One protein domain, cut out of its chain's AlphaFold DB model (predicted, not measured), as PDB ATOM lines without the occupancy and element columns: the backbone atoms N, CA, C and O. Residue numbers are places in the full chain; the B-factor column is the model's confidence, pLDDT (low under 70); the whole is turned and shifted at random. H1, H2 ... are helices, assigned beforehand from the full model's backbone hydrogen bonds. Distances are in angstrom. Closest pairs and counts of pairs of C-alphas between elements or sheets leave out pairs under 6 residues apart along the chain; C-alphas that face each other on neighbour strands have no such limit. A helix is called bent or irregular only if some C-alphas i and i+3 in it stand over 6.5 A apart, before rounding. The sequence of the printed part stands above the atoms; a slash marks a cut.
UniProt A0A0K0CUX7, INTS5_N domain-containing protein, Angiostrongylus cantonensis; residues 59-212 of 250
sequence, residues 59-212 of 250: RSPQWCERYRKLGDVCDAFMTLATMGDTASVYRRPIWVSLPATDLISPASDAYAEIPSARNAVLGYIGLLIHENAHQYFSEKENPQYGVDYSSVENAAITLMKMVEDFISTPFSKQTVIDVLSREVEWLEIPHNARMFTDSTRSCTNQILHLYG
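What this domain is: This is residues 59 to 212 of the 250 residues of the protein "INTS5_N domain-containing protein" of Angiostrongylus cantonensis (UniProt A0A0K0CUX7). A long helix, H3, forms the spine of this domain; H2 and H4 pack on part of it in a small up-and-down bundle of three, each running against the one before it in the chain, while H1 packs slantwise on H2 and H6 packs on the first part of H3. H5 stands crosswise near the beginning of H3 as a strut on the way from H4 to H6, and residues 59 to 66 and 167 to 178 stick out. The printed part has 154 residues with six named helices, H1 to H6 in chain order, and no named strand; its class is all helix. It is only just compact, close to loose, with a radius of gyration of the C-alphas of 17.5 A, and elongated, spanning 58 by 35 by 29 A.

Where its parts are: Find C-alpha 115 at (290.233, 366.882, 305.607); from there H3, residues 115 to 141, runs 40.4 A to C-alpha 141 at (254.915, 384.069, 296.114). Before it come H1, residues 61 to 83, 33.4 A long, and H2, residues 100 to 113, 20.0 A. After it look for H4, residues 150 to 168, 26.3 A; H5, residues 173 to 187, 20.7 A; and H6, residues 194 to 211, 24.8 A, ending at C-alpha 211 at (279.809, 383.964, 302.292). H3 is irregular, with C-alphas 116 and 119 7.2 A apart, and H2 only just so, with C-alphas 103 and 106 6.8 A apart.

How they stand to each other: Start at the hubs, H2 and H3, which touch three helices each. They form a helical hairpin at a shallow tilt of 23 degrees, their closest C-alphas being Tyr 111 and Arg 118, 5.0 A apart. H3 and H4 form another, at a steep tilt of 39 degrees, closest at the C-alphas of Leu 128 and Ala 156, 5.7 A. H4 touches H2, the same way at 23 degrees, a shallow tilt, with the C-alphas of Ala 100 and Ser 151 closest at 4.4 A. H1 touches H2 with residues 70 to 80 alone, at a steep tilt of 46 degrees, opposite ways; the closest C-alphas, of Phe 77 and Pro 106, are 4.7 A apart. H6 touches H3 at a shallow tilt of 33 degrees, only just short of steep, closest at the C-alphas of Ala 120 and Thr 204, 5.5 A. H5 is close to H3 but not clearly touching, about perpendicular at 82 degrees, with the C-alphas of Pro 115 and Glu 183 closest at 7.1 A. Every O i to N i+4 pair is within hydrogen-bond range in H1, H4, H5 and H6, against 8 of 10 in H2 and 21 of 23 in H3.

The domain as a whole: The two C-alphas farthest apart, of Ser 60 and Glu 141, are 58.7 A apart. The printed part has no cut, and its long link is H1 to H2, residues 84 to 99. In the B-factor column, look for pLDDT under 70 at residue 59, residues 84 to 92 and residues 170 to 212.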
ATOM      1  N   ARG A  59     306.636 357.623 294.878       64.31
ATOM      2  CA  ARG A  59     306.612 357.158 293.475       64.31
ATOM      3  C   ARG A  59     306.109 355.725 293.318       64.31
ATOM      4  O   ARG A  59     306.124 355.196 292.206       64.31
ATOM      5  N   SER A  60     305.706 355.070 294.407       75.56
ATOM      6  CA  SER A  60     305.138 353.732 294.295       75.56
ATOM      7  C   SER A  60     303.817 353.778 293.507       75.56
ATOM      8  O   SER A  60     303.068 354.754 293.623       75.56
ATOM      9  N   PRO A  61     303.473 352.709 292.768       77.69
ATOM     10  CA  PRO A  61     302.208 352.628 292.039       77.69
ATOM     11  C   PRO A  61     300.973 352.861 292.922       77.69
ATOM     12  O   PRO A  61     300.007 353.474 292.477       77.69
ATOM     13  N   GLN A  62     301.031 352.429 294.187       77.94
ATOM     14  CA  GLN A  62     299.937 352.569 295.154       77.94
ATOM     15  C   GLN A  62     299.666 354.038 295.505       77.94
ATOM     16  O   GLN A  62     298.513 354.463 295.540       77.94
ATOM     17  N   TRP A  63     300.725 354.826 295.710       74.25
ATOM     18  CA  TRP A  63     300.612 356.260 295.987       74.25
ATOM     19  C   TRP A  63     300.113 357.032 294.764       74.25
ATOM     20  O   TRP A  63     299.224 357.870 294.892       74.25
ATOM     21  N   CYS A  64     300.606 356.704 293.566       76.81
ATOM     22  CA  CYS A  64     300.112 357.318 292.331       76.81
ATOM     23  C   CYS A  64     298.613 357.064 292.107       76.81
ATOM     24  O   CYS A  64     297.901 357.961 291.662       76.81
ATOM     25  N   GLU A  65     298.128 355.859 292.413       81.75
ATOM     26  CA  GLU A  65     296.705 355.545 292.290       81.75
ATOM     27  C   GLU A  65     295.856 356.263 293.345       81.75
ATOM     28  O   GLU A  65     294.793 356.782 293.006       81.75
ATOM     29  N   ARG A  66     296.335 356.356 294.594       77.88
ATOM     30  CA  ARG A  66     295.663 357.149 295.638       77.88
ATOM     31  C   ARG A  66     295.521 358.612 295.237       77.88
ATOM     32  O   ARG A  66     294.415 359.135 295.286       77.88
ATOM     33  N   TYR A  67     296.600 359.250 294.781       78.56
ATOM     34  CA  TYR A  67     296.543 360.652 294.356       78.56
ATOM     35  C   TYR A  67     295.606 360.875 293.173       78.56
ATOM     36  O   TYR A  67     294.939 361.900 293.128       78.56
ATOM     37  N   ARG A  68     295.524 359.920 292.237       82.62
ATOM     38  CA  ARG A  68     294.576 360.012 291.122       82.62
ATOM     39  C   ARG A  68     293.136 360.025 291.626       82.62
ATOM     40  O   ARG A  68     292.417 360.962 291.319       82.62
ATOM     41  N   LYS A  69     292.765 359.054 292.469       86.19
ATOM     42  CA  LYS A  69     291.417 358.972 293.060       86.19
ATOM     43  C   LYS A  69     291.058 360.243 293.828       86.19
ATOM     44  O   LYS A  69     289.942 360.730 293.742       86.19
ATOM     45  N   LEU A  70     292.024 360.788 294.557       83.50
ATOM     46  CA  LEU A  70     291.841 362.004 295.336       83.50
ATOM     47  C   LEU A  70     291.687 363.253 294.460       83.50
ATOM     48  O   LEU A  70     290.895 364.134 294.783       83.50
ATOM     49  N   GLY A  71     292.426 363.306 293.348       82.44
ATOM     50  CA  GLY A  71     292.247 364.308 292.303       82.44
ATOM     51  C   GLY A  71     290.840 364.245 291.713       82.44
ATOM     52  O   GLY A  71     290.164 365.265 291.683       82.44
ATOM     53  N   ASP A  72     290.363 363.045 291.375       88.56
ATOM     54  CA  ASP A  72     289.016 362.838 290.830       88.56
ATOM     55  C   ASP A  72     287.925 363.327 291.809       88.56
ATOM     56  O   ASP A  72     286.990 364.017 291.403       88.56
ATOM     57  N   VAL A  73     288.070 363.036 293.112       89.88
ATOM     58  CA  VAL A  73     287.158 363.523 294.170       89.88
ATOM     59  C   VAL A  73     287.184 365.050 294.270       89.88
ATOM     60  O   VAL A  73     286.132 365.689 294.329       89.88
ATOM     61  N   CYS A  74     288.378 365.646 294.279       86.06
ATOM     62  CA  CYS A  74     288.535 367.095 294.362       86.06
ATOM     63  C   CYS A  74     287.913 367.794 293.148       86.06
ATOM     64  O   CYS A  74     287.161 368.752 293.317       86.06
ATOM     65  N   ASP A  75     288.183 367.305 291.940       86.50
ATOM     66  CA  ASP A  75     287.685 367.893 290.698       86.50
ATOM     67  C   ASP A  75     286.158 367.783 290.598       86.50
ATOM     68  O   ASP A  75     285.490 368.754 290.226       86.50
ATOM     69  N   ALA A  76     285.587 366.639 290.993       92.12
ATOM     70  CA  ALA A  76     284.139 366.445 291.036       92.12
ATOM     71  C   ALA A  76     283.466 367.422 292.012       92.12
ATOM     72  O   ALA A  76     282.515 368.115 291.641       92.12
ATOM     73  N   PHE A  77     283.987 367.531 293.239       92.81
ATOM     74  CA  PHE A  77     283.444 368.455 294.234       92.81
ATOM     75  C   PHE A  77     283.607 369.920 293.813       92.81
ATOM     76  O   PHE A  77     282.664 370.699 293.926       92.81
ATOM     77  N   MET A  78     284.769 370.301 293.283       86.75
ATOM     78  CA  MET A  78     285.023 371.672 292.838       86.75
ATOM     79  C   MET A  78     284.135 372.070 291.662       86.75
ATOM     80  O   MET A  78     283.614 373.186 291.641       86.75
ATOM     81  N   THR A  79     283.914 371.159 290.713       88.62
ATOM     82  CA  THR A  79     282.967 371.381 289.613       88.62
ATOM     83  C   THR A  79     281.580 371.681 290.172       88.62
ATOM     84  O   THR A  79     280.994 372.699 289.824       88.62
ATOM     85  N   LEU A  80     281.095 370.864 291.107       89.38
ATOM     86  CA  LEU A  80     279.785 371.035 291.732       89.38
ATOM     87  C   LEU A  80     279.668 372.329 292.559       89.38
ATOM     88  O   LEU A  80     278.696 373.072 292.416       89.38
ATOM     89  N   ALA A  81     280.660 372.620 293.404       84.44
ATOM     90  CA  ALA A  81     280.652 373.773 294.303       84.44
ATOM     91  C   ALA A  81     280.742 375.113 293.553       84.44
ATOM     92  O   ALA A  81     280.225 376.122 294.026       84.44
ATOM     93  N   THR A  82     281.367 375.127 292.371       81.94
ATOM     94  CA  THR A  82     281.488 376.331 291.530       81.94
ATOM     95  C   THR A  82     280.303 376.545 290.590       81.94
ATOM     96  O   THR A  82     280.165 377.638 290.043       81.94
ATOM     97  N   MET A  83     279.407 375.560 290.433       80.94
ATOM     98  CA  MET A  83     278.160 375.751 289.677       80.94
ATOM     99  C   MET A  83     277.272 376.831 290.303       80.94
ATOM    100  O   MET A  83     276.573 377.528 289.576       80.94
ATOM    101  N   GLY A  84     277.314 376.982 291.629       67.31
ATOM    102  CA  GLY A  84     276.497 377.926 292.389       67.31
ATOM    103  C   GLY A  84     277.088 379.322 292.540       67.31
ATOM    104  O   GLY A  84     276.953 379.896 293.616       67.31
ATOM    105  N   ASP A  85     277.782 379.858 291.531       56.75
ATOM    106  CA  ASP A  85     278.331 381.218 291.613       56.75
ATOM    107  C   ASP A  85     277.206 382.252 291.855       56.75
ATOM    108  O   ASP A  85     276.351 382.514 291.003       56.75
ATOM    109  N   THR A  86     277.219 382.803 293.070       51.56
ATOM    110  CA  THR A  86     276.200 383.627 293.741       51.56
ATOM    111  C   THR A  86     276.233 385.100 293.354       51.56
ATOM    112  O   THR A  86     275.448 385.893 293.871       51.56
ATOM    113  N   ALA A  87     277.066 385.500 292.389       47.34
ATOM    114  CA  ALA A  87     277.089 386.881 291.901       47.34
ATOM    115  C   ALA A  87     275.775 387.333 291.215       47.34
ATOM    116  O   ALA A  87     275.666 388.483 290.784       47.34
ATOM    117  N   SER A  88     274.755 386.473 291.108       46.56
ATOM    118  CA  SER A  88     273.436 386.867 290.616       46.56
ATOM    119  C   SER A  88     272.300 386.303 291.468       46.56
ATOM    120  O   SER A  88     271.844 385.188 291.243       46.56
ATOM    121  N   VAL A  89     271.772 387.157 292.345       48.41
ATOM    122  CA  VAL A  89     270.588 386.998 293.219       48.41
ATOM    123  C   VAL A  89     269.293 386.574 292.476       48.41
ATOM    124  O   VAL A  89     268.270 386.322 293.096       48.41
ATOM    125  N   TYR A  90     269.311 386.463 291.139       52.50
ATOM    126  CA  TYR A  90     268.119 386.235 290.307       52.50
ATOM    127  C   TYR A  90     268.305 385.248 289.143       52.50
ATOM    128  O   TYR A  90     267.521 385.272 288.189       52.50
ATOM    129  N   ARG A  91     269.346 384.405 289.136       59.84
ATOM    130  CA  ARG A  91     269.439 383.360 288.101       59.84
ATOM    131  C   ARG A  91     268.691 382.096 288.492       59.84
ATOM    132  O   ARG A  91     268.364 381.866 289.644       59.84
ATOM    133  N   ARG A  92     268.374 381.328 287.446       67.88
ATOM    134  CA  ARG A  92     267.629 380.073 287.512       67.88
ATOM    135  C   ARG A  92     268.241 379.139 288.555       67.88
ATOM    136  O   ARG A  92     269.467 379.061 288.593       67.88
ATOM    137  N   PRO A  93     267.407 378.382 289.277       75.31
ATOM    138  CA  PRO A  93     267.886 377.372 290.203       75.31
ATOM    139  C   PRO A  93     268.798 376.382 289.479       75.31
ATOM    140  O   PRO A  93     268.392 375.745 288.502       75.31
ATOM    141  N   ILE A  94     270.054 376.301 289.912       82.44
ATOM    142  CA  ILE A  94     271.095 375.554 289.191       82.44
ATOM    143  C   ILE A  94     271.066 374.085 289.621       82.44
ATOM    144  O   ILE A  94     271.003 373.183 288.780       82.44
ATOM    145  N   TRP A  95     271.023 373.841 290.932       90.25
ATOM    146  CA  TRP A  95     271.080 372.493 291.497       90.25
ATOM    147  C   TRP A  95     269.762 371.721 291.431       90.25
ATOM    148  O   TRP A  95     269.803 370.496 291.434       90.25
ATOM    149  N   VAL A  96     268.610 372.386 291.280       89.12
ATOM    150  CA  VAL A  96     267.308 371.685 291.157       89.12
ATOM    151  C   VAL A  96     267.235 370.797 289.916       89.12
ATOM    152  O   VAL A  96     266.458 369.852 289.863       89.12
ATOM    153  N   SER A  97     268.057 371.090 288.905       89.25
ATOM    154  CA  SER A  97     268.138 370.289 287.683       89.25
ATOM    155  C   SER A  97     268.958 369.006 287.843       89.25
ATOM    156  O   SER A  97     268.940 368.157 286.950       89.25
ATOM    157  N   LEU A  98     269.671 368.857 288.962       92.88
ATOM    158  CA  LEU A  98     270.506 367.701 289.257       92.88
ATOM    159  C   LEU A  98     269.779 366.726 290.191       92.88
ATOM    160  O   LEU A  98     269.014 367.146 291.067       92.88
ATOM    161  N   PRO A  99     270.022 365.412 290.047       95.94
ATOM    162  CA  PRO A  99     269.534 364.438 291.009       95.94
ATOM    163  C   PRO A  99     270.289 364.580 292.337       95.94
ATOM    164  O   PRO A  99     271.467 364.933 292.370       95.94
ATOM    165  N   ALA A 100     269.629 364.239 293.447       96.62
ATOM    166  CA  ALA A 100     270.213 364.370 294.785       96.62
ATOM    167  C   ALA A 100     271.549 363.620 294.929       96.62
ATOM    168  O   ALA A 100     272.459 364.108 295.587       96.62
ATOM    169  N   THR A 101     271.703 362.462 294.279       97.06
ATOM    170  CA  THR A 101     272.952 361.683 294.290       97.06
ATOM    171  C   THR A 101     274.147 362.487 293.793       97.06
ATOM    172  O   THR A 101     275.211 362.432 294.401       97.06
ATOM    173  N   ASP A 102     273.953 363.285 292.746       95.94
ATOM    174  CA  ASP A 102     275.022 364.060 292.113       95.94
ATOM    175  C   ASP A 102     275.381 365.294 292.952       95.94
ATOM    176  O   ASP A 102     276.495 365.804 292.865       95.94
ATOM    177  N   LEU A 103     274.457 365.740 293.810       95.81
ATOM    178  CA  LEU A 103     274.684 366.793 294.799       95.81
ATOM    179  C   LEU A 103     275.361 366.265 296.074       95.81
ATOM    180  O   LEU A 103     276.075 367.017 296.737       95.81
ATOM    181  N   ILE A 104     275.108 365.002 296.436       97.75
ATOM    182  CA  ILE A 104     275.568 364.377 297.684       97.75
ATOM    183  C   ILE A 104     276.955 363.763 297.510       97.75
ATOM    184  O   ILE A 104     277.862 364.116 298.260       97.75
ATOM    185  N   SER A 105     277.131 362.855 296.544       97.44
ATOM    186  CA  SER A 105     278.322 361.999 296.461       97.44
ATOM    187  C   SER A 105     279.635 362.783 296.366       97.44
ATOM    188  O   SER A 105     280.524 362.525 297.177       97.44
ATOM    189  N   PRO A 106     279.775 363.799 295.491       96.38
ATOM    190  CA  PRO A 106     281.023 364.558 295.420       96.38
ATOM    191  C   PRO A 106     281.353 365.280 296.733       96.38
ATOM    192  O   PRO A 106     282.511 365.341 297.142       96.38
ATOM    193  N   ALA A 107     280.335 365.803 297.425       96.00
ATOM    194  CA  ALA A 107     280.505 366.501 298.694       96.00
ATOM    195  C   ALA A 107     280.826 365.542 299.852       96.00
ATOM    196  O   ALA A 107     281.701 365.847 300.667       96.00
ATOM    197  N   SER A 108     280.170 364.379 299.921       97.06
ATOM    198  CA  SER A 108     280.454 363.367 300.943       97.06
ATOM    199  C   SER A 108     281.843 362.763 300.775       97.06
ATOM    200  O   SER A 108     282.575 362.632 301.758       97.06
ATOM    201  N   ASP A 109     282.232 362.460 299.535       95.62
ATOM    202  CA  ASP A 109     283.541 361.887 299.224       95.62
ATOM    203  C   ASP A 109     284.649 362.888 299.574       95.62
ATOM    204  O   ASP A 109     285.616 362.537 300.253       95.62
ATOM    205  N   ALA A 110     284.475 364.167 299.219       92.94
ATOM    206  CA  ALA A 110     285.411 365.222 299.603       92.94
ATOM    207  C   ALA A 110     285.506 365.393 301.128       92.94
ATOM    208  O   ALA A 110     286.607 365.530 301.660       92.94
ATOM    209  N   TYR A 111     284.383 365.344 301.851       91.94
ATOM    210  CA  TYR A 111     284.368 365.469 303.313       91.94
ATOM    211  C   TYR A 111     285.103 364.316 304.018       91.94
ATOM    212  O   TYR A 111     285.816 364.527 305.011       91.94
ATOM    213  N   ALA A 112     284.923 363.097 303.504       90.69
ATOM    214  CA  ALA A 112     285.502 361.880 304.056       90.69
ATOM    215  C   ALA A 112     287.001 361.752 303.740       90.69
ATOM    216  O   ALA A 112     287.796 361.470 304.648       90.69
ATOM    217  N   GLU A 113     287.381 361.979 302.482       87.56
ATOM    218  CA  GLU A 113     288.725 361.699 301.965       87.56
ATOM    219  C   GLU A 113     289.680 362.897 302.092       87.56
ATOM    220  O   GLU A 113     290.886 362.698 302.249       87.56
ATOM    221  N   ILE A 114     289.171 364.140 302.078       85.31
ATOM    222  CA  ILE A 114     289.976 365.373 302.042       85.31
ATOM    223  C   ILE A 114     289.680 366.248 303.277       85.31
ATOM    224  O   ILE A 114     288.815 367.124 303.236       85.31
ATOM    225  N   PRO A 115     290.431 366.100 304.387       82.44
ATOM    226  CA  PRO A 115     290.233 366.882 305.607       82.44
ATOM    227  C   PRO A 115     290.256 368.398 305.381       82.44
ATOM    228  O   PRO A 115     289.423 369.120 305.927       82.44
ATOM    229  N   SER A 116     291.154 368.878 304.515       80.06
ATOM    230  CA  SER A 116     291.262 370.302 304.176       80.06
ATOM    231  C   SER A 116     290.058 370.853 303.397       80.06
ATOM    232  O   SER A 116     289.838 372.063 303.417       80.06
ATOM    233  N   ALA A 117     289.244 369.998 302.766       82.44
ATOM    234  CA  ALA A 117     288.049 370.396 302.020       82.44
ATOM    235  C   ALA A 117     286.792 370.507 302.898       82.44
ATOM    236  O   ALA A 117     285.784 371.051 302.449       82.44
ATOM    237  N   ARG A 118     286.826 370.043 304.156       86.25
ATOM    238  CA  ARG A 118     285.641 369.997 305.034       86.25
ATOM    239  C   ARG A 118     284.945 371.348 305.187       86.25
ATOM    240  O   ARG A 118     283.725 371.408 305.110       86.25
ATOM    241  N   ASN A 119     285.701 372.437 305.331       83.56
ATOM    242  CA  ASN A 119     285.124 373.784 305.415       83.56
ATOM    243  C   ASN A 119     284.412 374.198 304.119       83.56
ATOM    244  O   ASN A 119     283.362 374.832 304.176       83.56
ATOM    245  N   ALA A 120     284.957 373.825 302.958       83.94
ATOM    246  CA  ALA A 120     284.321 374.091 301.672       83.94
ATOM    247  C   ALA A 120     283.032 373.270 301.512       83.94
ATOM    248  O   ALA A 120     282.029 373.809 301.051       83.94
ATOM    249  N   VAL A 121     283.021 372.011 301.964       89.81
ATOM    250  CA  VAL A 121     281.805 371.179 301.996       89.81
ATOM    251  C   VAL A 121     280.737 371.794 302.902       89.81
ATOM    252  O   VAL A 121     279.583 371.882 302.497       89.81
ATOM    253  N   LEU A 122     281.101 372.288 304.090       87.06
ATOM    254  CA  LEU A 122     280.159 372.997 304.968       87.06
ATOM    255  C   LEU A 122     279.589 374.260 304.302       87.06
ATOM    256  O   LEU A 122     278.394 374.523 304.414       87.06
ATOM    257  N   GLY A 123     280.419 375.017 303.575       84.81
ATOM    258  CA  GLY A 123     279.960 376.154 302.773       84.81
ATOM    259  C   GLY A 123     278.977 375.740 301.672       84.81
ATOM    260  O   GLY A 123     277.936 376.370 301.506       84.81
ATOM    261  N   TYR A 124     279.259 374.638 300.975       90.88
ATOM    262  CA  TYR A 124     278.366 374.067 299.966       90.88
ATOM    263  C   TYR A 124     277.023 373.589 300.551       90.88
ATOM    264  O   TYR A 124     275.977 373.804 299.945       90.88
ATOM    265  N   ILE A 125     277.009 373.015 301.756       91.81
ATOM    266  CA  ILE A 125     275.754 372.678 302.452       91.81
ATOM    267  C   ILE A 125     274.929 373.946 302.715       91.81
ATOM    268  O   ILE A 125     273.726 373.958 302.453       91.81
ATOM    269  N   GLY A 126     275.572 375.025 303.177       85.81
ATOM    270  CA  GLY A 126     274.917 376.325 303.362       85.81
ATOM    271  C   GLY A 126     274.303 376.867 302.069       85.81
ATOM    272  O   GLY A 126     273.202 377.408 302.081       85.81
ATOM    273  N   LEU A 127     274.971 376.641 300.940       86.69
ATOM    274  CA  LEU A 127     274.477 376.998 299.616       86.69
ATOM    275  C   LEU A 127     273.230 376.219 299.188       86.69
ATOM    276  O   LEU A 127     272.276 376.817 298.695       86.69
ATOM    277  N   LEU A 128     273.203 374.904 299.412       90.38
ATOM    278  CA  LEU A 128     272.011 374.095 299.143       90.38
ATOM    279  C   LEU A 128     270.828 374.534 300.014       90.38
ATOM    280  O   LEU A 128     269.695 374.589 299.545       90.38
ATOM    281  N   ILE A 129     271.084 374.869 301.280       87.25
ATOM    282  CA  ILE A 129     270.073 375.416 302.192       87.25
ATOM    283  C   ILE A 129     269.519 376.744 301.661       87.25
ATOM    284  O   ILE A 129     268.304 376.928 301.607       87.25
ATOM    285  N   HIS A 130     270.404 377.644 301.243       85.88
ATOM    286  CA  HIS A 130     270.032 378.945 300.699       85.88
ATOM    287  C   HIS A 130     269.177 378.810 299.425       85.88
ATOM    288  O   HIS A 130     268.127 379.440 299.313       85.88
ATOM    289  N   GLU A 131     269.560 377.927 298.501       86.31
ATOM    290  CA  GLU A 131     268.768 377.623 297.303       86.31
ATOM    291  C   GLU A 131     267.385 377.051 297.665       86.31
ATOM    292  O   GLU A 131     266.376 377.518 297.139       86.31
ATOM    293  N   ASN A 132     267.309 376.096 298.603       88.75
ATOM    294  CA  ASN A 132     266.030 375.547 299.074       88.75
ATOM    295  C   ASN A 132     265.098 376.635 299.618       88.75
ATOM    296  O   ASN A 132     263.908 376.638 299.308       88.75
ATOM    297  N   ALA A 133     265.634 377.576 300.399       86.06
ATOM    298  CA  ALA A 133     264.862 378.700 300.913       86.06
ATOM    299  C   ALA A 133     264.318 379.582 299.781       86.06
ATOM    300  O   ALA A 133     263.130 379.915 299.771       86.06
ATOM    301  N   HIS A 134     265.157 379.910 298.795       86.06
ATOM    302  CA  HIS A 134     264.728 380.654 297.614       86.06
ATOM    303  C   HIS A 134     263.599 379.948 296.862       86.06
ATOM    304  O   HIS A 134     262.634 380.609 296.466       86.06
ATOM    305  N   GLN A 135     263.684 378.627 296.693       86.62
ATOM    306  CA  GLN A 135     262.641 377.864 296.008       86.62
ATOM    307  C   GLN A 135     261.346 377.789 296.817       86.62
ATOM    308  O   GLN A 135     260.275 378.007 296.250       86.62
ATOM    309  N   TYR A 136     261.435 377.604 298.135       87.56
ATOM    310  CA  TYR A 136     260.274 377.631 299.022       87.56
ATOM    311  C   TYR A 136     259.516 378.963 298.930       87.56
ATOM    312  O   TYR A 136     258.311 378.977 298.671       87.56
ATOM    313  N   PHE A 137     260.207 380.100 299.075       85.44
ATOM    314  CA  PHE A 137     259.555 381.411 298.968       85.44
ATOM    315  C   PHE A 137     259.045 381.689 297.552       85.44
ATOM    316  O   PHE A 137     257.929 382.189 297.400       85.44
ATOM    317  N   SER A 138     259.794 381.299 296.516       85.38
ATOM    318  CA  SER A 138     259.355 381.443 295.121       85.38
ATOM    319  C   SER A 138     258.061 380.675 294.848       85.38
ATOM    320  O   SER A 138     257.172 381.202 294.179       85.38
ATOM    321  N   GLU A 139     257.913 379.467 295.400       86.88
ATOM    322  CA  GLU A 139     256.683 378.680 295.304       86.88
ATOM    323  C   GLU A 139     255.512 379.354 296.039       86.88
ATOM    324  O   GLU A 139     254.388 379.345 295.535       86.88
ATOM    325  N   LYS A 140     255.746 379.983 297.201       88.44
ATOM    326  CA  LYS A 140     254.694 380.707 297.942       88.44
ATOM    327  C   LYS A 140     254.252 381.991 297.248       88.44
ATOM    328  O   LYS A 140     253.053 382.262 297.184       88.44
ATOM    329  N   GLU A 141     255.196 382.782 296.753       87.62
ATOM    330  CA  GLU A 141     254.915 384.069 296.114       87.62
ATOM    331  C   GLU A 141     254.377 383.896 294.693       87.62
ATOM    332  O   GLU A 141     253.482 384.625 294.265       87.62
ATOM    333  N   ASN A 142     254.906 382.914 293.958       86.75
ATOM    334  CA  ASN A 142     254.575 382.672 292.563       86.75
ATOM    335  C   ASN A 142     254.405 381.166 292.267       86.75
ATOM    336  O   ASN A 142     255.211 380.597 291.527       86.75
ATOM    337  N   PRO A 143     253.312 380.521 292.728       87.06
ATOM    338  CA  PRO A 143     253.121 379.068 292.594       87.06
ATOM    339  C   PRO A 143     253.207 378.543 291.155       87.06
ATOM    340  O   PRO A 143     253.628 377.420 290.904       87.06
ATOM    341  N   GLN A 144     252.840 379.377 290.182       86.44
ATOM    342  CA  GLN A 144     252.907 379.068 288.750       86.44
ATOM    343  C   GLN A 144     254.335 378.914 288.193       86.44
ATOM    344  O   GLN A 144     254.500 378.375 287.100       86.44
ATOM    345  N   TYR A 145     255.346 379.396 288.920       79.88
ATOM    346  CA  TYR A 145     256.765 379.270 288.582       79.88
ATOM    347  C   TYR A 145     257.524 378.367 289.562       79.88
ATOM    348  O   TYR A 145     258.748 378.289 289.475       79.88
ATOM    349  N   GLY A 146     256.812 377.687 290.470       82.12
ATOM    350  CA  GLY A 146     257.408 376.710 291.371       82.12
ATOM    351  C   GLY A 146     258.112 375.604 290.585       82.12
ATOM    352  O   GLY A 146     257.586 375.090 289.595       82.12
ATOM    353  N   VAL A 147     259.316 375.257 291.022       87.06
ATOM    354  CA  VAL A 147     260.077 374.114 290.511       87.06
ATOM    355  C   VAL A 147     260.118 373.034 291.581       87.06
ATOM    356  O   VAL A 147     260.098 373.341 292.768       87.06
ATOM    357  N   ASP A 148     260.201 371.771 291.173       91.31
ATOM    358  CA  ASP A 148     260.501 370.696 292.114       91.31
ATOM    359  C   ASP A 148     261.951 370.847 292.592       91.31
ATOM    360  O   ASP A 148     262.891 370.699 291.808       91.31
ATOM    361  N   TYR A 149     262.120 371.183 293.869       93.00
ATOM    362  CA  TYR A 149     263.417 371.361 294.519       93.00
ATOM    363  C   TYR A 149     263.740 370.235 295.512       93.00
ATOM    364  O   TYR A 149     264.714 370.324 296.262       93.00
ATOM    365  N   SER A 150     262.978 369.134 295.488       95.81
ATOM    366  CA  SER A 150     263.161 368.002 296.405       95.81
ATOM    367  C   SER A 150     264.560 367.380 296.329       95.81
ATOM    368  O   SER A 150     265.054 366.844 297.321       95.81
ATOM    369  N   SER A 151     265.243 367.454 295.182       95.88
ATOM    370  CA  SER A 151     266.624 366.974 295.052       95.88
ATOM    371  C   SER A 151     267.604 367.781 295.908       95.88
ATOM    372  O   SER A 151     268.451 367.192 296.583       95.88
ATOM    373  N   VAL A 152     267.454 369.106 295.920       94.12
ATOM    374  CA  VAL A 152     268.282 370.046 296.688       94.12
ATOM    375  C   VAL A 152     267.982 369.913 298.179       94.12
ATOM    376  O   VAL A 152     268.906 369.896 298.996       94.12
ATOM    377  N   GLU A 153     266.711 369.750 298.550       95.06
ATOM    378  CA  GLU A 153     266.281 369.527 299.936       95.06
ATOM    379  C   GLU A 153     266.862 368.220 300.487       95.06
ATOM    380  O   GLU A 153     267.542 368.210 301.518       95.06
ATOM    381  N   ASN A 154     266.681 367.117 299.753       97.44
ATOM    382  CA  ASN A 154     267.210 365.811 300.135       97.44
ATOM    383  C   ASN A 154     268.740 365.819 300.251       97.44
ATOM    384  O   ASN A 154     269.289 365.195 301.164       97.44
ATOM    385  N   ALA A 155     269.432 366.529 299.356       97.31
ATOM    386  CA  ALA A 155     270.882 366.667 299.412       97.31
ATOM    387  C   ALA A 155     271.341 367.432 300.659       97.31
ATOM    388  O   ALA A 155     272.209 366.941 301.385       97.31
ATOM    389  N   ALA A 156     270.718 368.577 300.957       95.25
ATOM    390  CA  ALA A 156     271.022 369.365 302.149       95.25
ATOM    391  C   ALA A 156     270.810 368.548 303.433       95.25
ATOM    392  O   ALA A 156     271.713 368.464 304.266       95.25
ATOM    393  N   ILE A 157     269.659 367.879 303.569       94.94
ATOM    394  CA  ILE A 157     269.341 367.043 304.738       94.94
ATOM    395  C   ILE A 157     270.347 365.898 304.888       94.94
ATOM    396  O   ILE A 157     270.831 365.638 305.990       94.94
ATOM    397  N   THR A 158     270.670 365.205 303.795       97.75
ATOM    398  CA  THR A 158     271.588 364.057 303.833       97.75
ATOM    399  C   THR A 158     272.995 364.482 304.246       97.75
ATOM    400  O   THR A 158     273.605 363.842 305.103       97.75
ATOM    401  N   LEU A 159     273.503 365.580 303.686       96.00
ATOM    402  CA  LEU A 159     274.834 366.086 304.016       96.00
ATOM    403  C   LEU A 159     274.899 366.672 305.433       96.00
ATOM    404  O   LEU A 159     275.901 366.472 306.119       96.00
ATOM    405  N   MET A 160     273.837 367.327 305.912       93.31
ATOM    406  CA  MET A 160     273.755 367.766 307.311       93.31
ATOM    407  C   MET A 160     273.804 366.582 308.278       93.31
ATOM    408  O   MET A 160     274.578 366.626 309.230       93.31
ATOM    409  N   LYS A 161     273.061 365.504 308.003       93.25
ATOM    410  CA  LYS A 161     273.106 364.276 308.816       93.25
ATOM    411  C   LYS A 161     274.489 363.635 308.820       93.25
ATOM    412  O   LYS A 161     274.967 363.236 309.869       93.25
ATOM    413  N   MET A 162     275.169 363.599 307.675       95.00
ATOM    414  CA  MET A 162     276.554 363.119 307.604       95.00
ATOM    415  C   MET A 162     277.487 363.931 308.520       95.00
ATOM    416  O   MET A 162     278.342 363.360 309.200       95.00
ATOM    417  N   VAL A 163     277.337 365.258 308.546       89.12
ATOM    418  CA  VAL A 163     278.116 366.127 309.439       89.12
ATOM    419  C   VAL A 163     277.726 365.898 310.899       89.12
ATOM    420  O   VAL A 163     278.616 365.794 311.740       89.12
ATOM    421  N   GLU A 164     276.430 365.781 311.197       85.44
ATOM    422  CA  GLU A 164     275.900 365.473 312.531       85.44
ATOM    423  C   GLU A 164     276.456 364.149 313.070       85.44
ATOM    424  O   GLU A 164     276.952 364.093 314.197       85.44
ATOM    425  N   ASP A 165     276.451 363.102 312.247       87.00
ATOM    426  CA  ASP A 165     277.022 361.799 312.577       87.00
ATOM    427  C   ASP A 165     278.522 361.932 312.862       87.00
ATOM    428  O   ASP A 165     279.022 361.398 313.855       87.00
ATOM    429  N   PHE A 166     279.248 362.704 312.046       83.81
ATOM    430  CA  PHE A 166     280.677 362.939 312.249       83.81
ATOM    431  C   PHE A 166     280.967 363.661 313.575       83.81
ATOM    432  O   PHE A 166     281.842 363.221 314.319       83.81
ATOM    433  N   ILE A 167     280.232 364.724 313.918       79.81
ATOM    434  CA  ILE A 167     280.447 365.468 315.176       79.81
ATOM    435  C   ILE A 167     279.961 364.701 316.411       79.81
ATOM    436  O   ILE A 167     280.523 364.868 317.494       79.81
ATOM    437  N   SER A 168     278.942 363.855 316.255       79.56
ATOM    438  CA  SER A 168     278.353 363.074 317.347       79.56
ATOM    439  C   SER A 168     279.143 361.805 317.650       79.56
ATOM    440  O   SER A 168     278.922 361.176 318.691       79.56
ATOM    441  N   THR A 169     280.082 361.409 316.780       76.69
ATOM    442  CA  THR A 169     280.953 360.271 317.077       76.69
ATOM    443  C   THR A 169     281.828 360.560 318.303       76.69
ATOM    444  O   THR A 169     282.572 361.543 318.332       76.69
ATOM    445  N   PRO A 170     281.780 359.706 319.345       68.94
ATOM    446  CA  PRO A 170     282.578 359.918 320.539       68.94
ATOM    447  C   PRO A 170     284.066 359.883 320.187       68.94
ATOM    448  O   PRO A 170     284.550 358.951 319.538       68.94
ATOM    449  N   PHE A 171     284.803 360.892 320.658       62.16
ATOM    450  CA  PHE A 171     286.248 360.976 320.484       62.16
ATOM    451  C   PHE A 171     286.933 359.803 321.185       62.16
ATOM    452  O   PHE A 171     287.195 359.817 322.389       62.16
ATOM    453  N   SER A 172     287.248 358.770 320.412       68.88
ATOM    454  CA  SER A 172     288.137 357.709 320.854       68.88
ATOM    455  C   SER A 172     289.586 358.105 320.565       68.88
ATOM    456  O   SER A 172     289.870 358.894 319.659       68.88
ATOM    457  N   LYS A 173     290.540 357.518 321.298       65.31
ATOM    458  CA  LYS A 173     291.969 357.656 320.962       65.31
ATOM    459  C   LYS A 173     292.253 357.240 319.514       65.31
ATOM    460  O   LYS A 173     293.128 357.826 318.888       65.31
ATOM    461  N   GLN A 174     291.495 356.275 318.986       68.94
ATOM    462  CA  GLN A 174     291.605 355.833 317.601       68.94
ATOM    463  C   GLN A 174     291.148 356.922 316.624       68.94
ATOM    464  O   GLN A 174     291.865 357.206 315.682       68.94
ATOM    465  N   THR A 175     290.051 357.627 316.911       61.19
ATOM    466  CA  THR A 175     289.545 358.739 316.085       61.19
ATOM    467  C   THR A 175     290.573 359.867 315.957       61.19
ATOM    468  O   THR A 175     290.793 360.395 314.870       61.19
ATOM    469  N   VAL A 176     291.248 360.217 317.057       62.38
ATOM    470  CA  VAL A 176     292.324 361.223 317.045       62.38
ATOM    471  C   VAL A 176     293.512 360.734 316.219       62.38
ATOM    472  O   VAL A 176     294.057 361.500 315.430       62.38
ATOM    473  N   ILE A 177     293.893 359.460 316.355       66.94
ATOM    474  CA  ILE A 177     294.954 358.862 315.540       66.94
ATOM    475  C   ILE A 177     294.557 358.842 314.065       66.94
ATOM    476  O   ILE A 177     295.394 359.169 313.237       66.94
ATOM    477  N   ASP A 178     293.314 358.527 313.720       64.75
ATOM    478  CA  ASP A 178     292.854 358.451 312.334       64.75
ATOM    479  C   ASP A 178     292.824 359.840 311.682       64.75
ATOM    480  O   ASP A 178     293.289 360.001 310.555       64.75
ATOM    481  N   VAL A 179     292.356 360.866 312.404       62.62
ATOM    482  CA  VAL A 179     292.396 362.263 311.939       62.62
ATOM    483  C   VAL A 179     293.837 362.740 311.784       62.62
ATOM    484  O   VAL A 179     294.188 363.261 310.731       62.62
ATOM    485  N   LEU A 180     294.691 362.529 312.790       61.62
ATOM    486  CA  LEU A 180     296.096 362.940 312.724       61.62
ATOM    487  C   LEU A 180     296.877 362.159 311.667       61.62
ATOM    488  O   LEU A 180     297.732 362.737 311.011       61.62
ATOM    489  N   SER A 181     296.586 360.875 311.469       64.31
ATOM    490  CA  SER A 181     297.234 360.062 310.434       64.31
ATOM    491  C   SER A 181     296.849 360.553 309.045       64.31
ATOM    492  O   SER A 181     297.724 360.657 308.191       64.31
ATOM    493  N   ARG A 182     295.579 360.939 308.846       64.25
ATOM    494  CA  ARG A 182     295.136 361.602 307.614       64.25
ATOM    495  C   ARG A 182     295.855 362.943 307.446       64.25
ATOM    496  O   ARG A 182     296.491 363.150 306.427       64.25
ATOM    497  N   GLU A 183     295.845 363.829 308.441       56.62
ATOM    498  CA  GLU A 183     296.520 365.141 308.366       56.62
ATOM    499  C   GLU A 183     298.038 365.038 308.127       56.62
ATOM    500  O   GLU A 183     298.605 365.815 307.361       56.62
ATOM    501  N   VAL A 184     298.716 364.063 308.736       57.19
ATOM    502  CA  VAL A 184     300.149 363.814 308.510       57.19
ATOM    503  C   VAL A 184     300.394 363.265 307.101       57.19
ATOM    504  O   VAL A 184     301.334 363.709 306.444       57.19
ATOM    505  N   GLU A 185     299.523 362.388 306.591       56.81
ATOM    506  CA  GLU A 185     299.532 361.948 305.185       56.81
ATOM    507  C   GLU A 185     299.357 363.137 304.215       56.81
ATOM    508  O   GLU A 185     299.996 363.168 303.162       56.81
ATOM    509  N   TRP A 186     298.591 364.163 304.602       52.31
ATOM    510  CA  TRP A 186     298.421 365.407 303.840       52.31
ATOM    511  C   TRP A 186     299.592 366.395 303.959       52.31
ATOM    512  O   TRP A 186     299.910 367.104 303.002       52.31
ATOM    513  N   LEU A 187     300.261 366.461 305.111       51.56
ATOM    514  CA  LEU A 187     301.383 367.378 305.352       51.56
ATOM    515  C   LEU A 187     302.718 366.870 304.787       51.56
ATOM    516  O   LEU A 187     303.602 367.681 304.506       51.56
ATOM    517  N   GLU A 188     302.869 365.559 304.577       48.78
ATOM    518  CA  GLU A 188     304.055 364.969 303.932       48.78
ATOM    519  C   GLU A 188     304.021 365.025 302.389       48.78
ATOM    520  O   GLU A 188     304.942 364.549 301.715       48.78
ATOM    521  N   ILE A 189     303.001 365.664 301.810       52.88
ATOM    522  CA  ILE A 189     302.857 365.860 300.367       52.88
ATOM    523  C   ILE A 189     303.974 366.789 299.832       52.88
ATOM    524  O   ILE A 189     304.150 367.907 300.328       52.88
ATOM    525  N   PRO A 190     304.733 366.389 298.787       42.50
ATOM    526  CA  PRO A 190     305.778 367.228 298.204       42.50
ATOM    527  C   PRO A 190     305.219 368.547 297.652       42.50
ATOM    528  O   PRO A 190     304.115 368.585 297.114       42.50
ATOM    529  N   HIS A 191     306.042 369.601 297.671       43.06
ATOM    530  CA  HIS A 191     305.740 370.964 297.198       43.06
ATOM    531  C   HIS A 191     305.012 371.076 295.838       43.06
ATOM    532  O   HIS A 191     304.348 372.075 295.591       43.06
ATOM    533  N   ASN A 192     305.085 370.063 294.972       39.12
ATOM    534  CA  ASN A 192     304.442 370.062 293.655       39.12
ATOM    535  C   ASN A 192     302.933 369.760 293.721       39.12
ATOM    536  O   ASN A 192     302.189 370.203 292.855       39.12
ATOM    537  N   ALA A 193     302.468 369.053 294.754       38.94
ATOM    538  CA  ALA A 193     301.042 368.863 295.041       38.94
ATOM    539  C   ALA A 193     300.501 369.925 296.021       38.94
ATOM    540  O   ALA A 193     299.298 370.006 296.255       38.94
ATOM    541  N   ARG A 194     301.368 370.834 296.495       40.03
ATOM    542  CA  ARG A 194     300.967 372.048 297.215       40.03
ATOM    543  C   ARG A 194     300.172 373.021 296.324       40.03
ATOM    544  O   ARG A 194     299.369 373.781 296.844       40.03
ATOM    545  N   MET A 195     300.281 372.918 294.991       37.38
ATOM    546  CA  MET A 195     299.374 373.620 294.066       37.38
ATOM    547  C   MET A 195     297.901 373.236 294.277       37.38
ATOM    548  O   MET A 195     297.038 374.105 294.206       37.38
ATOM    549  N   PHE A 196     297.605 371.968 294.596       37.41
ATOM    550  CA  PHE A 196     296.240 371.544 294.926       37.41
ATOM    551  C   PHE A 196     295.793 372.106 296.276       37.41
ATOM    552  O   PHE A 196     294.651 372.531 296.398       37.41
ATOM    553  N   THR A 197     296.695 372.193 297.264       41.53
ATOM    554  CA  THR A 197     296.387 372.803 298.570       41.53
ATOM    555  C   THR A 197     296.258 374.324 298.517       41.53
ATOM    556  O   THR A 197     295.519 374.899 299.308       41.53
ATOM    557  N   ASP A 198     296.965 374.986 297.599       37.50
ATOM    558  CA  ASP A 198     296.850 376.426 297.366       37.50
ATOM    559  C   ASP A 198     295.575 376.740 296.576       37.50
ATOM    560  O   ASP A 198     294.906 377.723 296.883       37.50
ATOM    561  N   SER A 199     295.165 375.859 295.654       38.16
ATOM    562  CA  SER A 199     293.848 375.925 295.015       38.16
ATOM    563  C   SER A 199     292.728 375.687 296.030       38.16
ATOM    564  O   SER A 199     291.820 376.503 296.112       38.16
ATOM    565  N   THR A 200     292.801 374.661 296.889       38.50
ATOM    566  CA  THR A 200     291.777 374.433 297.926       38.50
ATOM    567  C   THR A 200     291.794 375.495 299.025       38.50
ATOM    568  O   THR A 200     290.721 375.879 299.483       38.50
ATOM    569  N   ARG A 201     292.948 376.061 299.416       38.97
ATOM    570  CA  ARG A 201     293.010 377.249 300.297       38.97
ATOM    571  C   ARG A 201     292.440 378.490 299.623       38.97
ATOM    572  O   ARG A 201     291.725 379.239 300.279       38.97
ATOM    573  N   SER A 202     292.727 378.712 298.342       38.25
ATOM    574  CA  SER A 202     292.144 379.807 297.559       38.25
ATOM    575  C   SER A 202     290.629 379.649 297.437       38.25
ATOM    576  O   SER A 202     289.913 380.623 297.624       38.25
ATOM    577  N   CYS A 203     290.126 378.431 297.229       37.88
ATOM    578  CA  CYS A 203     288.695 378.129 297.163       37.88
ATOM    579  C   CYS A 203     288.015 378.220 298.534       37.88
ATOM    580  O   CYS A 203     286.943 378.801 298.640       37.88
ATOM    581  N   THR A 204     288.659 377.749 299.605       39.88
ATOM    582  CA  THR A 204     288.157 377.905 300.982       39.88
ATOM    583  C   THR A 204     288.121 379.380 301.373       39.88
ATOM    584  O   THR A 204     287.155 379.820 301.975       39.88
ATOM    585  N   ASN A 205     289.125 380.172 300.987       38.84
ATOM    586  CA  ASN A 205     289.128 381.613 301.228       38.84
ATOM    587  C   ASN A 205     288.136 382.356 300.326       38.84
ATOM    588  O   ASN A 205     287.494 383.268 300.815       38.84
ATOM    589  N   GLN A 206     287.943 381.970 299.062       40.09
ATOM    590  CA  GLN A 206     286.907 382.560 298.204       40.09
ATOM    591  C   GLN A 206     285.506 382.247 298.729       40.09
ATOM    592  O   GLN A 206     284.694 383.157 298.823       40.09
ATOM    593  N   ILE A 207     285.235 381.017 299.166       39.56
ATOM    594  CA  ILE A 207     283.952 380.646 299.777       39.56
ATOM    595  C   ILE A 207     283.802 381.314 301.163       39.56
ATOM    596  O   ILE A 207     282.781 381.903 301.476       39.56
ATOM    597  N   LEU A 208     284.819 381.366 302.016       40.94
ATOM    598  CA  LEU A 208     284.675 382.065 303.304       40.94
ATOM    599  C   LEU A 208     284.527 383.592 303.148       40.94
ATOM    600  O   LEU A 208     283.808 384.216 303.929       40.94
ATOM    601  N   HIS A 209     285.180 384.189 302.148       41.41
ATOM    602  CA  HIS A 209     285.172 385.632 301.889       41.41
ATOM    603  C   HIS A 209     283.948 386.093 301.081       41.41
ATOM    604  O   HIS A 209     283.532 387.238 301.236       41.41
ATOM    605  N   LEU A 210     283.352 385.226 300.253       40.12
ATOM    606  CA  LEU A 210     282.070 385.489 299.586       40.12
ATOM    607  C   LEU A 210     280.881 385.306 300.536       40.12
ATOM    608  O   LEU A 210     279.899 386.028 300.408       40.12
ATOM    609  N   TYR A 211     280.974 384.392 301.509       46.34
ATOM    610  CA  TYR A 211     279.809 383.964 302.292       46.34
ATOM    611  C   TYR A 211     279.793 384.428 303.753       46.34
ATOM    612  O   TYR A 211     278.908 384.018 304.499       46.34
ATOM    613  N   GLY A 212     280.748 385.251 304.211       41.31
ATOM    614  CA  GLY A 212     280.688 385.853 305.556       41.31
ATOM    615  C   GLY A 212     280.429 384.838 306.684       41.31
ATOM    616  O   GLY A 212     279.796 385.159 307.689       41.31
TER     617      GLY A 212